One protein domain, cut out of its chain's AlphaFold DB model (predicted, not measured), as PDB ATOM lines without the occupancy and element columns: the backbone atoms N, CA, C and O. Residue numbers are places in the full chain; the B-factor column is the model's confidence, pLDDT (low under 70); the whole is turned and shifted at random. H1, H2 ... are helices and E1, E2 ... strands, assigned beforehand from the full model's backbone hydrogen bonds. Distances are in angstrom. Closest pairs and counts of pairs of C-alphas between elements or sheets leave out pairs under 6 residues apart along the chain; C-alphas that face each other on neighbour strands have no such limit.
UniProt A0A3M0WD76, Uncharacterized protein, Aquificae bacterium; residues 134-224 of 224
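AT A GLANCE: This is residues 134 to 224 of the 224 residues of an uncharacterized protein of Aquificae bacterium (UniProt A0A3M0WD76). The chain is wound in stacked turns, a small solenoid of parallel strands in which E1 and E2, then E3 and E4, then E5 coil round one axis. At the E5 end, the hairpin of E6 and E7 carries the wall on beside the last residues of E5, and the short helix H1 packs near the beginning of E5; residues 222 to 224 stick out as a tail. The printed part has 91 residues, with seven named strands, E1 to E7, followed along the chain by one named helix, H1; the strands form one branched sheet, mixed, with E1 and E3, E2 and E4, E3 and E4, and E4 and E5 as parallel neighbours and E5 and E7, and E6 and E7, as antiparallel ones, and the class is mostly strand. It is compact, with a radius of gyration of the C-alphas of 12.5 A, and spans 37 by 26 by 20 A.

HOW THE PARTS SIT: The branched sheet is twisted. E4, residues 158 to 174, has three neighbours and bends by 166 degrees at residue 168. On one side of it are E2, residues 143 to 150, beside residues 158 to 166, and E3, residues 153 to 155, beside residues 167 to 171. On the other side is E5, residues 178 to 190, beside residues 163 to 174. E2, E3 and E5 are each parallel to E4: N 144 and O 158 are 2.8 A apart, N 154 and O 168 are 2.8 A apart, and N 169 and O 183 are 2.8 A apart, each within hydrogen-bond range. E1, residues 138 to 140, is an edge strand parallel to E3, with N 155 and O 139 at 2.7 A. From E1 to E3, from E3 to E4 and from E4 to E5, C-alphas face each other: 138 and 153 at 4.8 A, 153 and 168 at 4.8 A, 168 and 183 at 4.7 A. E7, residues 208 to 211, is antiparallel to E5, with N 189 and O 209 at 2.8 A. E6, residues 203 to 205, forms a hairpin with E7, with N 210 and O 203 at 2.8 A. H1, residues 215 to 218, is on the sheet at a height of 6.0 A, over none of its strands; the closest C-alphas of E5 and H1 are those of Trp 179 and Ala 216, 5.5 A apart. H1 is too short for an O i to N i+4 pair; its one O i to N i+3 pair is within range. E1 and E5 are apart.

IN THESE COORDINATES: E4 is the longest strand by residues, yet its first and last C-alphas are 6.2 A apart. E2 measures 16.6 A and E5 13.1 A; E7 measures 9.0 A, E6 6.9 A, E1 and E3 6.4 A each, and H1 4.8 A. E1 begins at C-alpha 138 (56.005, -33.504, 99.688), E5 ends at C-alpha 190 (43.164, -27.256, 81.645), and H1 ends at C-alpha 218 (48.386, -18.068, 82.377).

THE WHOLE: The C-alphas of Gly 137 and Lys 224, the two farthest apart, are 40.1 A from each other. The printed part has no cut. The link from E5 to E6, residues 191 to 202, is long; the other links are tight. The mean pLDDT of the printed part is 94.3, and residues 222 to 224 are under 70.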
ATOM      1  N   TRP A 134      46.766 -28.499 103.785       98.81
ATOM      2  CA  TRP A 134      48.123 -29.017 103.698       98.81
ATOM      3  C   TRP A 134      49.108 -27.912 104.055       98.81
ATOM      4  O   TRP A 134      49.073 -26.837 103.459       98.81
ATOM      5  N   GLU A 135      49.987 -28.168 105.012       98.62
ATOM      6  CA  GLU A 135      50.991 -27.240 105.515       98.62
ATOM      7  C   GLU A 135      52.375 -27.893 105.432       98.62
ATOM      8  O   GLU A 135      52.808 -28.612 106.332       98.62
ATOM      9  N   ASN A 136      53.095 -27.598 104.345       98.50
ATOM     10  CA  ASN A 136      54.424 -28.140 104.046       98.50
ATOM     11  C   ASN A 136      54.470 -29.671 103.827       98.50
ATOM     12  O   ASN A 136      53.512 -30.395 104.063       98.50
ATOM     13  N   GLY A 137      55.610 -30.176 103.351       98.44
ATOM     14  CA  GLY A 137      55.801 -31.588 102.998       98.44
ATOM     15  C   GLY A 137      55.900 -31.816 101.493       98.44
ATOM     16  O   GLY A 137      56.040 -30.869 100.715       98.44
ATOM     17  N   ILE A 138      55.873 -33.085 101.087       98.88
ATOM     18  CA  ILE A 138      56.005 -33.504  99.688       98.88
ATOM     19  C   ILE A 138      54.765 -34.293  99.284       98.88
ATOM     20  O   ILE A 138      54.469 -35.324  99.876       98.88
ATOM     21  N   TRP A 139      54.091 -33.837  98.240       98.81
ATOM     22  CA  TRP A 139      53.045 -34.579  97.553       98.81
ATOM     23  C   TRP A 139      53.613 -35.171  96.272       98.81
ATOM     24  O   TRP A 139      54.233 -34.455  95.487       98.81
ATOM     25  N   LYS A 140      53.408 -36.463  96.052       98.56
ATOM     26  CA  LYS A 140      53.851 -37.190  94.872       98.56
ATOM     27  C   LYS A 140      52.674 -37.972  94.301       98.56
ATOM     28  O   LYS A 140      52.239 -38.949  94.902       98.56
ATOM     29  N   SER A 141      52.189 -37.580  93.122       97.94
ATOM     30  CA  SER A 141      51.050 -38.228  92.444       97.94
ATOM     31  C   SER A 141      49.740 -38.253  93.255       97.94
ATOM     32  O   SER A 141      49.671 -37.843  94.406       97.94
ATOM     33  N   GLY A 142      48.653 -38.739  92.652       98.31
ATOM     34  CA  GLY A 142      47.325 -38.767  93.279       98.31
ATOM     35  C   GLY A 142      46.450 -37.583  92.874       98.31
ATOM     36  O   GLY A 142      46.786 -36.830  91.961       98.31
ATOM     37  N   THR A 143      45.288 -37.451  93.509       98.81
ATOM     38  CA  THR A 143      44.276 -36.446  93.153       98.81
ATOM     39  C   THR A 143      43.942 -35.550  94.336       98.81
ATOM     40  O   THR A 143      43.559 -36.041  95.394       98.81
ATOM     41  N   TRP A 144      43.992 -34.239  94.131       98.81
ATOM     42  CA  TRP A 144      43.548 -33.229  95.080       98.81
ATOM     43  C   TRP A 144      42.208 -32.636  94.643       98.81
ATOM     44  O   TRP A 144      42.108 -31.990  93.599       98.81
ATOM     45  N   ASN A 145      41.162 -32.853  95.437       98.56
ATOM     46  CA  ASN A 145      39.803 -32.382  95.185       98.56
ATOM     47  C   ASN A 145      39.409 -31.363  96.266       98.56
ATOM     48  O   ASN A 145      38.699 -31.707  97.210       98.56
ATOM     49  N   ASP A 146      39.849 -30.113  96.108       98.62
ATOM     50  CA  ASP A 146      39.562 -28.991  97.015       98.62
ATOM     51  C   ASP A 146      40.355 -28.991  98.339       98.62
ATOM     52  O   ASP A 146      40.905 -30.000  98.779       98.62
ATOM     53  N   GLY A 147      40.431 -27.818  98.971       98.50
ATOM     54  CA  GLY A 147      41.213 -27.548 100.177       98.50
ATOM     55  C   GLY A 147      42.202 -26.394 100.007       98.50
ATOM     56  O   GLY A 147      42.200 -25.670  99.008       98.50
ATOM     57  N   LYS A 148      43.060 -26.210 101.012       98.88
ATOM     58  CA  LYS A 148      44.110 -25.187 101.027       98.88
ATOM     59  C   LYS A 148      45.481 -25.842 101.062       98.88
ATOM     60  O   LYS A 148      45.762 -26.612 101.970       98.88
ATOM     61  N   TRP A 149      46.343 -25.482 100.127       98.81
ATOM     62  CA  TRP A 149      47.745 -25.877 100.121       98.81
ATOM     63  C   TRP A 149      48.618 -24.704 100.548       98.81
ATOM     64  O   TRP A 149      48.556 -23.639  99.939       98.81
ATOM     65  N   LYS A 150      49.444 -24.884 101.575       98.44
ATOM     66  CA  LYS A 150      50.341 -23.867 102.123       98.44
ATOM     67  C   LYS A 150      51.768 -24.408 102.176       98.44
ATOM     68  O   LYS A 150      52.132 -25.116 103.112       98.44
ATOM     69  N   LYS A 151      52.620 -23.988 101.233       98.25
ATOM     70  CA  LYS A 151      54.028 -24.432 101.116       98.25
ATOM     71  C   LYS A 151      54.162 -25.945 100.863       98.25
ATOM     72  O   LYS A 151      53.191 -26.684 100.847       98.25
ATOM     73  N   GLY A 152      55.400 -26.396 100.677       98.44
ATOM     74  CA  GLY A 152      55.726 -27.776 100.319       98.44
ATOM     75  C   GLY A 152      56.018 -27.933  98.831       98.44
ATOM     76  O   GLY A 152      56.113 -26.947  98.094       98.44
ATOM     77  N   VAL A 153      56.191 -29.180  98.404       98.81
ATOM     78  CA  VAL A 153      56.525 -29.542  97.025       98.81
ATOM     79  C   VAL A 153      55.464 -30.483  96.475       98.81
ATOM     80  O   VAL A 153      55.220 -31.534  97.055       98.81
ATOM     81  N   TRP A 154      54.870 -30.116  95.348       98.81
ATOM     82  CA  TRP A 154      53.977 -30.967  94.571       98.81
ATOM     83  C   TRP A 154      54.751 -31.575  93.407       98.81
ATOM     84  O   TRP A 154      55.359 -30.840  92.634       98.81
ATOM     85  N   LYS A 155      54.745 -32.900  93.291       98.50
ATOM     86  CA  LYS A 155      55.452 -33.671  92.266       98.50
ATOM     87  C   LYS A 155      54.463 -34.572  91.546       98.50
ATOM     88  O   LYS A 155      54.216 -35.695  91.986       98.50
ATOM     89  N   ASP A 156      53.926 -34.088  90.434       97.94
ATOM     90  CA  ASP A 156      52.926 -34.808  89.642       97.94
ATOM     91  C   ASP A 156      51.595 -35.065  90.384       97.94
ATOM     92  O   ASP A 156      51.439 -34.800  91.577       97.94
ATOM     93  N   GLY A 157      50.604 -35.585  89.665       98.12
ATOM     94  CA  GLY A 157      49.235 -35.771  90.134       98.12
ATOM     95  C   GLY A 157      48.277 -34.727  89.572       98.12
ATOM     96  O   GLY A 157      48.646 -33.870  88.773       98.12
ATOM     97  N   THR A 158      47.016 -34.821  89.984       98.81
ATOM     98  CA  THR A 158      45.919 -33.989  89.481       98.81
ATOM     99  C   THR A 158      45.374 -33.076  90.565       98.81
ATOM    100  O   THR A 158      44.795 -33.543  91.544       98.81
ATOM    101  N   TRP A 159      45.482 -31.770  90.359       98.81
ATOM    102  CA  TRP A 159      44.830 -30.752  91.171       98.81
ATOM    103  C   TRP A 159      43.514 -30.333  90.524       98.81
ATOM    104  O   TRP A 159      43.508 -29.733  89.450       98.81
ATOM    105  N   LYS A 160      42.383 -30.645  91.159       98.69
ATOM    106  CA  LYS A 160      41.059 -30.343  90.600       98.69
ATOM    107  C   LYS A 160      40.491 -28.993  91.014       98.69
ATOM    108  O   LYS A 160      39.856 -28.327  90.206       98.69
ATOM    109  N   ALA A 161      40.671 -28.628  92.277       98.50
ATOM    110  CA  ALA A 161      40.104 -27.425  92.870       98.50
ATOM    111  C   ALA A 161      40.841 -27.070  94.166       98.50
ATOM    112  O   ALA A 161      41.606 -27.874  94.696       98.50
ATOM    113  N   GLY A 162      40.553 -25.886  94.705       98.56
ATOM    114  CA  GLY A 162      41.095 -25.403  95.973       98.56
ATOM    115  C   GLY A 162      41.973 -24.172  95.804       98.56
ATOM    116  O   GLY A 162      41.988 -23.525  94.755       98.56
ATOM    117  N   THR A 163      42.702 -23.824  96.861       98.81
ATOM    118  CA  THR A 163      43.597 -22.661  96.883       98.81
ATOM    119  C   THR A 163      45.039 -23.087  97.111       98.81
ATOM    120  O   THR A 163      45.341 -23.738  98.109       98.81
ATOM    121  N   TRP A 164      45.936 -22.654  96.227       98.75
ATOM    122  CA  TRP A 164      47.378 -22.822  96.361       98.75
ATOM    123  C   TRP A 164      48.034 -21.543  96.899       98.75
ATOM    124  O   TRP A 164      48.009 -20.488  96.263       98.75
ATOM    125  N   GLU A 165      48.642 -21.630  98.079       98.31
ATOM    126  CA  GLU A 165      49.220 -20.523  98.841       98.31
ATOM    127  C   GLU A 165      50.701 -20.784  99.166       98.31
ATOM    128  O   GLU A 165      51.080 -20.945 100.326       98.31
ATOM    129  N   ASN A 166      51.565 -20.722  98.146       98.25
ATOM    130  CA  ASN A 166      53.019 -20.961  98.197       98.25
ATOM    131  C   ASN A 166      53.437 -22.428  98.066       98.25
ATOM    132  O   ASN A 166      52.642 -23.340  98.248       98.25
ATOM    133  N   GLY A 167      54.731 -22.633  97.820       98.25
ATOM    134  CA  GLY A 167      55.337 -23.938  97.571       98.25
ATOM    135  C   GLY A 167      55.903 -24.032  96.160       98.25
ATOM    136  O   GLY A 167      55.919 -23.042  95.424       98.25
ATOM    137  N   THR A 168      56.356 -25.226  95.800       98.81
ATOM    138  CA  THR A 168      56.924 -25.529  94.485       98.81
ATOM    139  C   THR A 168      56.067 -26.569  93.779       98.81
ATOM    140  O   THR A 168      55.804 -27.627  94.341       98.81
ATOM    141  N   TRP A 169      55.668 -26.282  92.545       98.75
ATOM    142  CA  TRP A 169      54.975 -27.212  91.660       98.75
ATOM    143  C   TRP A 169      55.946 -27.775  90.619       98.75
ATOM    144  O   TRP A 169      56.478 -27.039  89.784       98.75
ATOM    145  N   GLU A 170      56.185 -29.081  90.684       98.19
ATOM    146  CA  GLU A 170      57.079 -29.860  89.830       98.19
ATOM    147  C   GLU A 170      56.261 -30.879  89.019       98.19
ATOM    148  O   GLU A 170      56.278 -32.072  89.313       98.19
ATOM    149  N   TYR A 171      55.566 -30.415  87.976       98.00
ATOM    150  CA  TYR A 171      54.729 -31.235  87.086       98.00
ATOM    151  C   TYR A 171      53.368 -31.663  87.663       98.00
ATOM    152  O   TYR A 171      53.065 -31.442  88.834       98.00
ATOM    153  N   GLY A 172      52.529 -32.242  86.802       98.25
ATOM    154  CA  GLY A 172      51.147 -32.635  87.085       98.25
ATOM    155  C   GLY A 172      50.128 -31.829  86.284       98.25
ATOM    156  O   GLY A 172      50.491 -31.022  85.425       98.25
ATOM    157  N   THR A 173      48.850 -32.045  86.580       98.69
ATOM    158  CA  THR A 173      47.712 -31.398  85.918       98.69
ATOM    159  C   THR A 173      46.989 -30.451  86.876       98.69
ATOM    160  O   THR A 173      46.683 -30.797  88.017       98.69
ATOM    161  N   TRP A 174      46.697 -29.240  86.411       98.62
ATOM    162  CA  TRP A 174      45.917 -28.221  87.101       98.62
ATOM    163  C   TRP A 174      44.593 -28.014  86.366       98.62
ATOM    164  O   TRP A 174      44.545 -27.388  85.309       98.62
ATOM    165  N   ASN A 175      43.514 -28.554  86.924       98.12
ATOM    166  CA  ASN A 175      42.173 -28.499  86.343       98.12
ATOM    167  C   ASN A 175      41.365 -27.283  86.841       98.12
ATOM    168  O   ASN A 175      40.385 -26.879  86.225       98.12
ATOM    169  N   GLY A 176      41.760 -26.667  87.957       95.19
ATOM    170  CA  GLY A 176      41.018 -25.527  88.482       95.19
ATOM    171  C   GLY A 176      41.389 -25.121  89.899       95.19
ATOM    172  O   GLY A 176      42.135 -25.796  90.604       95.19
ATOM    173  N   GLY A 177      40.840 -23.985  90.320       97.38
ATOM    174  CA  GLY A 177      41.109 -23.366  91.614       97.38
ATOM    175  C   GLY A 177      41.943 -22.094  91.500       97.38
ATOM    176  O   GLY A 177      42.156 -21.555  90.415       97.38
ATOM    177  N   THR A 178      42.418 -21.614  92.645       98.38
ATOM    178  CA  THR A 178      43.087 -20.316  92.764       98.38
ATOM    179  C   THR A 178      44.560 -20.501  93.091       98.38
ATOM    180  O   THR A 178      44.905 -21.001  94.161       98.38
ATOM    181  N   TRP A 179      45.440 -20.031  92.208       98.38
ATOM    182  CA  TRP A 179      46.872 -19.934  92.479       98.38
ATOM    183  C   TRP A 179      47.207 -18.552  93.050       98.38
ATOM    184  O   TRP A 179      47.119 -17.556  92.340       98.38
ATOM    185  N   LYS A 180      47.594 -18.456  94.328       98.12
ATOM    186  CA  LYS A 180      47.945 -17.162  94.946       98.12
ATOM    187  C   LYS A 180      49.420 -16.809  94.794       98.12
ATOM    188  O   LYS A 180      49.751 -15.672  94.481       98.12
ATOM    189  N   LYS A 181      50.317 -17.754  95.086       97.12
ATOM    190  CA  LYS A 181      51.776 -17.555  95.051       97.12
ATOM    191  C   LYS A 181      52.510 -18.890  95.037       97.12
ATOM    192  O   LYS A 181      51.941 -19.901  95.431       97.12
ATOM    193  N   GLY A 182      53.787 -18.870  94.674       97.81
ATOM    194  CA  GLY A 182      54.664 -20.039  94.687       97.81
ATOM    195  C   GLY A 182      55.495 -20.134  93.416       97.81
ATOM    196  O   GLY A 182      55.343 -19.325  92.501       97.81
ATOM    197  N   ASN A 183      56.363 -21.135  93.375       98.56
ATOM    198  CA  ASN A 183      57.192 -21.432  92.221       98.56
ATOM    199  C   ASN A 183      56.518 -22.504  91.358       98.56
ATOM    200  O   ASN A 183      56.270 -23.612  91.829       98.56
ATOM    201  N   TRP A 184      56.241 -22.190  90.099       98.44
ATOM    202  CA  TRP A 184      55.740 -23.149  89.121       98.44
ATOM    203  C   TRP A 184      56.865 -23.496  88.165       98.44
ATOM    204  O   TRP A 184      57.327 -22.627  87.432       98.44
ATOM    205  N   LYS A 185      57.312 -24.753  88.175       98.19
ATOM    206  CA  LYS A 185      58.351 -25.196  87.243       98.19
ATOM    207  C   LYS A 185      57.764 -25.503  85.871       98.19
ATOM    208  O   LYS A 185      58.242 -25.000  84.864       98.19
ATOM    209  N   LYS A 186      56.758 -26.376  85.842       96.88
ATOM    210  CA  LYS A 186      56.074 -26.845  84.633       96.88
ATOM    211  C   LYS A 186      54.828 -27.624  85.045       96.88
ATOM    212  O   LYS A 186      54.849 -28.264  86.094       96.88
ATOM    213  N   GLY A 187      53.787 -27.623  84.226       97.69
ATOM    214  CA  GLY A 187      52.606 -28.455  84.443       97.69
ATOM    215  C   GLY A 187      51.567 -28.260  83.350       97.69
ATOM    216  O   GLY A 187      51.615 -27.278  82.610       97.69
ATOM    217  N   TRP A 188      50.640 -29.199  83.254       98.38
ATOM    218  CA  TRP A 188      49.503 -29.108  82.352       98.38
ATOM    219  C   TRP A 188      48.408 -28.256  82.987       98.38
ATOM    220  O   TRP A 188      48.037 -28.493  84.134       98.38
ATOM    221  N   ILE A 189      47.880 -27.282  82.259       97.94
ATOM    222  CA  ILE A 189      46.747 -26.454  82.679       97.94
ATOM    223  C   ILE A 189      45.565 -26.791  81.779       97.94
ATOM    224  O   ILE A 189      45.720 -26.849  80.561       97.94
ATOM    225  N   TYR A 190      44.402 -27.024  82.380       97.75
ATOM    226  CA  TYR A 190      43.164 -27.256  81.645       97.75
ATOM    227  C   TYR A 190      42.607 -25.933  81.112       97.75
ATOM    228  O   TYR A 190      42.269 -25.042  81.893       97.75
ATOM    229  N   ASP A 191      42.504 -25.804  79.791       95.62
ATOM    230  CA  ASP A 191      41.921 -24.655  79.098       95.62
ATOM    231  C   ASP A 191      41.172 -25.085  77.816       95.62
ATOM    232  O   ASP A 191      41.626 -24.825  76.697       95.62
ATOM    233  N   PRO A 192      39.980 -25.697  77.951       94.81
ATOM    234  CA  PRO A 192      39.182 -26.157  76.809       94.81
ATOM    235  C   PRO A 192      38.695 -25.016  75.905       94.81
ATOM    236  O   PRO A 192      38.273 -25.228  74.770       94.81
ATOM    237  N   LYS A 193      38.708 -23.777  76.410       92.81
ATOM    238  CA  LYS A 193      38.210 -22.594  75.696       92.81
ATOM    239  C   LYS A 193      39.332 -21.728  75.126       92.81
ATOM    240  O   LYS A 193      39.026 -20.727  74.481       92.81
ATOM    241  N   ARG A 194      40.598 -22.109  75.338       90.62
ATOM    242  CA  ARG A 194      41.793 -21.379  74.881       90.62
ATOM    243  C   ARG A 194      41.767 -19.900  75.297       90.62
ATOM    244  O   ARG A 194      42.039 -19.017  74.486       90.62
ATOM    245  N   LEU A 195      41.362 -19.633  76.538       88.56
ATOM    246  CA  LEU A 195      41.200 -18.284  77.091       88.56
ATOM    247  C   LEU A 195      42.487 -17.707  77.683       88.56
ATOM    248  O   LEU A 195      42.569 -16.493  77.870       88.56
ATOM    249  N   GLY A 196      43.451 -18.554  78.042       86.31
ATOM    250  CA  GLY A 196      44.695 -18.105  78.648       86.31
ATOM    251  C   GLY A 196      45.708 -17.556  77.648       86.31
ATOM    252  O   GLY A 196      45.451 -17.383  76.454       86.31
ATOM    253  N   ALA A 197      46.903 -17.277  78.159       80.00
ATOM    254  CA  ALA A 197      48.031 -16.836  77.368       80.00
ATOM    255  C   ALA A 197      48.355 -17.877  76.292       80.00
ATOM    256  O   ALA A 197      48.730 -19.012  76.585       80.00
ATOM    257  N   PHE A 198      48.205 -17.482  75.031       72.75
ATOM    258  CA  PHE A 198      48.473 -18.351  73.899       72.75
ATOM    259  C   PHE A 198      49.869 -18.075  73.343       72.75
ATOM    260  O   PHE A 198      50.105 -17.045  72.710       72.75
ATOM    261  N   ASP A 199      50.786 -19.018  73.546       80.19
ATOM    262  CA  ASP A 199      52.042 -19.094  72.805       80.19
ATOM    263  C   ASP A 199      51.994 -20.325  71.893       80.19
ATOM    264  O   ASP A 199      51.821 -21.456  72.350       80.19
ATOM    265  N   LYS A 200      52.166 -20.103  70.585       77.81
ATOM    266  CA  LYS A 200      52.178 -21.159  69.561       77.81
ATOM    267  C   LYS A 200      53.283 -22.195  69.776       77.81
ATOM    268  O   LYS A 200      53.223 -23.262  69.175       77.81
ATOM    269  N   LYS A 201      54.305 -21.876  70.575       87.81
ATOM    270  CA  LYS A 201      55.415 -22.782  70.899       87.81
ATOM    271  C   LYS A 201      55.084 -23.754  72.026       87.81
ATOM    272  O   LYS A 201      55.867 -24.670  72.264       87.81
ATOM    273  N   TRP A 202      54.001 -23.530  72.767       92.62
ATOM    274  CA  TRP A 202      53.644 -24.399  73.881       92.62
ATOM    275  C   TRP A 202      52.968 -25.666  73.381       92.62
ATOM    276  O   TRP A 202      52.244 -25.660  72.387       92.62
ATOM    277  N   GLU A 203      53.237 -26.763  74.076       94.94
ATOM    278  CA  GLU A 203      52.690 -28.074  73.755       94.94
ATOM    279  C   GLU A 203      51.237 -28.162  74.233       94.94
ATOM    280  O   GLU A 203      50.923 -27.774  75.362       94.94
ATOM    281  N   TRP A 204      50.364 -28.674  73.367       94.94
ATOM    282  CA  TRP A 204      48.948 -28.891  73.644       94.94
ATOM    283  C   TRP A 204      48.602 -30.366  73.472       94.94
ATOM    284  O   TRP A 204      49.075 -31.011  72.538       94.94
ATOM    285  N   ASN A 205      47.737 -30.865  74.347       95.62
ATOM    286  CA  ASN A 205      47.135 -32.186  74.266       95.62
ATOM    287  C   ASN A 205      45.641 -32.042  74.587       95.62
ATOM    288  O   ASN A 205      45.275 -31.823  75.743       95.62
ATOM    289  N   ASP A 206      44.800 -32.087  73.554       95.06
ATOM    290  CA  ASP A 206      43.373 -31.753  73.620       95.06
ATOM    291  C   ASP A 206      43.120 -30.384  74.288       95.06
ATOM    292  O   ASP A 206      43.569 -29.342  73.797       95.06
ATOM    293  N   ASP A 207      42.424 -30.399  75.425       96.00
ATOM    294  CA  ASP A 207      42.057 -29.237  76.235       96.00
ATOM    295  C   ASP A 207      43.145 -28.839  77.249       96.00
ATOM    296  O   ASP A 207      42.912 -27.997  78.117       96.00
ATOM    297  N   TRP A 208      44.329 -29.450  77.184       97.00
ATOM    298  CA  TRP A 208      45.428 -29.202  78.112       97.00
ATOM    299  C   TRP A 208      46.607 -28.530  77.420       97.00
ATOM    300  O   TRP A 208      47.033 -28.943  76.343       97.00
ATOM    301  N   VAL A 209      47.200 -27.543  78.090       96.50
ATOM    302  CA  VAL A 209      48.444 -26.895  77.662       96.50
ATOM    303  C   VAL A 209      49.553 -27.139  78.669       96.50
ATOM    304  O   VAL A 209      49.371 -26.967  79.875       96.50
ATOM    305  N   LEU A 210      50.729 -27.516  78.188       97.00
ATOM    306  CA  LEU A 210      51.908 -27.683  79.021       97.00
ATOM    307  C   LEU A 210      52.574 -26.323  79.245       97.00
ATOM    308  O   LEU A 210      53.408 -25.871  78.460       97.00
ATOM    309  N   SER A 211      52.197 -25.665  80.334       95.19
ATOM    310  CA  SER A 211      52.587 -24.289  80.620       95.19
ATOM    311  C   SER A 211      53.888 -24.203  81.436       95.19
ATOM    312  O   SER A 211      54.023 -24.880  82.467       95.19
ATOM    313  N   PRO A 212      54.839 -23.328  81.050       94.88
ATOM    314  CA  PRO A 212      56.005 -22.985  81.867       94.88
ATOM    315  C   PRO A 212      55.685 -21.952  82.961       94.88
ATOM    316  O   PRO A 212      56.520 -21.695  83.823       94.88
ATOM    317  N   VAL A 213      54.492 -21.350  82.945       95.56
ATOM    318  CA  VAL A 213      54.046 -20.355  83.931       95.56
ATOM    319  C   VAL A 213      52.841 -20.859  84.719       95.56
ATOM    320  O   VAL A 213      52.078 -21.702  84.248       95.56
ATOM    321  N   ASN A 214      52.659 -20.328  85.928       96.50
ATOM    322  CA  ASN A 214      51.566 -20.751  86.800       96.50
ATOM    323  C   ASN A 214      50.173 -20.346  86.260       96.50
ATOM    324  O   ASN A 214      50.076 -19.391  85.485       96.50
ATOM    325  N   PRO A 215      49.091 -21.003  86.722       96.50
ATOM    326  CA  PRO A 215      47.720 -20.727  86.287       96.50
ATOM    327  C   PRO A 215      47.251 -19.284  86.479       96.50
ATOM    328  O   PRO A 215      46.488 -18.786  85.658       96.50
ATOM    329  N   ALA A 216      47.710 -18.585  87.521       95.75
ATOM    330  CA  ALA A 216      47.328 -17.188  87.718       95.75
ATOM    331  C   ALA A 216      47.910 -16.285  86.621       95.75
ATOM    332  O   ALA A 216      47.197 -15.442  86.086       95.75
ATOM    333  N   ILE A 217      49.176 -16.490  86.241       94.69
ATOM    334  CA  ILE A 217      49.800 -15.775  85.118       94.69
ATOM    335  C   ILE A 217      49.157 -16.202  83.798       94.69
ATOM    336  O   ILE A 217      48.808 -15.346  82.993       94.69
ATOM    337  N   TYR A 218      48.962 -17.509  83.599       94.81
ATOM    338  CA  TYR A 218      48.386 -18.068  82.377       94.81
ATOM    339  C   TYR A 218      47.025 -17.449  82.039       94.81
ATOM    340  O   TYR A 218      46.808 -17.044  80.905       94.81
ATOM    341  N   PHE A 219      46.128 -17.314  83.018       93.56
ATOM    342  CA  PHE A 219      44.799 -16.727  82.813       93.56
ATOM    343  C   PHE A 219      44.734 -15.213  83.061       93.56
ATOM    344  O   PHE A 219      43.641 -14.647  83.108       93.56
ATOM    345  N   THR A 220      45.871 -14.529  83.237       88.62
ATOM    346  CA  THR A 220      45.861 -13.065  83.344       88.62
ATOM    347  C   THR A 220      45.472 -12.472  81.983       88.62
ATOM    348  O   THR A 220      46.142 -12.759  80.990       88.62
ATOM    349  N   PRO A 221      44.425 -11.629  81.899       70.75
ATOM    350  CA  PRO A 221      44.056 -10.979  80.648       70.75
ATOM    351  C   PRO A 221      45.225 -10.139  80.132       70.75
ATOM    352  O   PRO A 221      45.772  -9.319  80.876       70.75
ATOM    353  N   PHE A 222      45.591 -10.291  78.857       60.19
ATOM    354  CA  PHE A 222      46.484  -9.333  78.213       60.19
ATOM    355  C   PHE A 222      45.825  -7.953  78.287       60.19
ATOM    356  O   PHE A 222      44.767  -7.733  77.694       60.19
ATOM    357  N   LYS A 223      46.437  -7.017  79.021       50.22
ATOM    358  CA  LYS A 223      46.136  -5.597  78.830       50.22
ATOM    359  C   LYS A 223      46.573  -5.265  77.403       50.22
ATOM    360  O   LYS A 223      47.771  -5.258  77.131       50.22
ATOM    361  N   LYS A 224      45.599  -5.133  76.502       43.62
ATOM    362  CA  LYS A 224      45.803  -4.505  75.195       43.62
ATOM    363  C   LYS A 224      46.216  -3.053  75.384       43.62
ATOM    364  O   LYS A 224      45.721  -2.440  76.358       43.62
TER     365      LYS A 224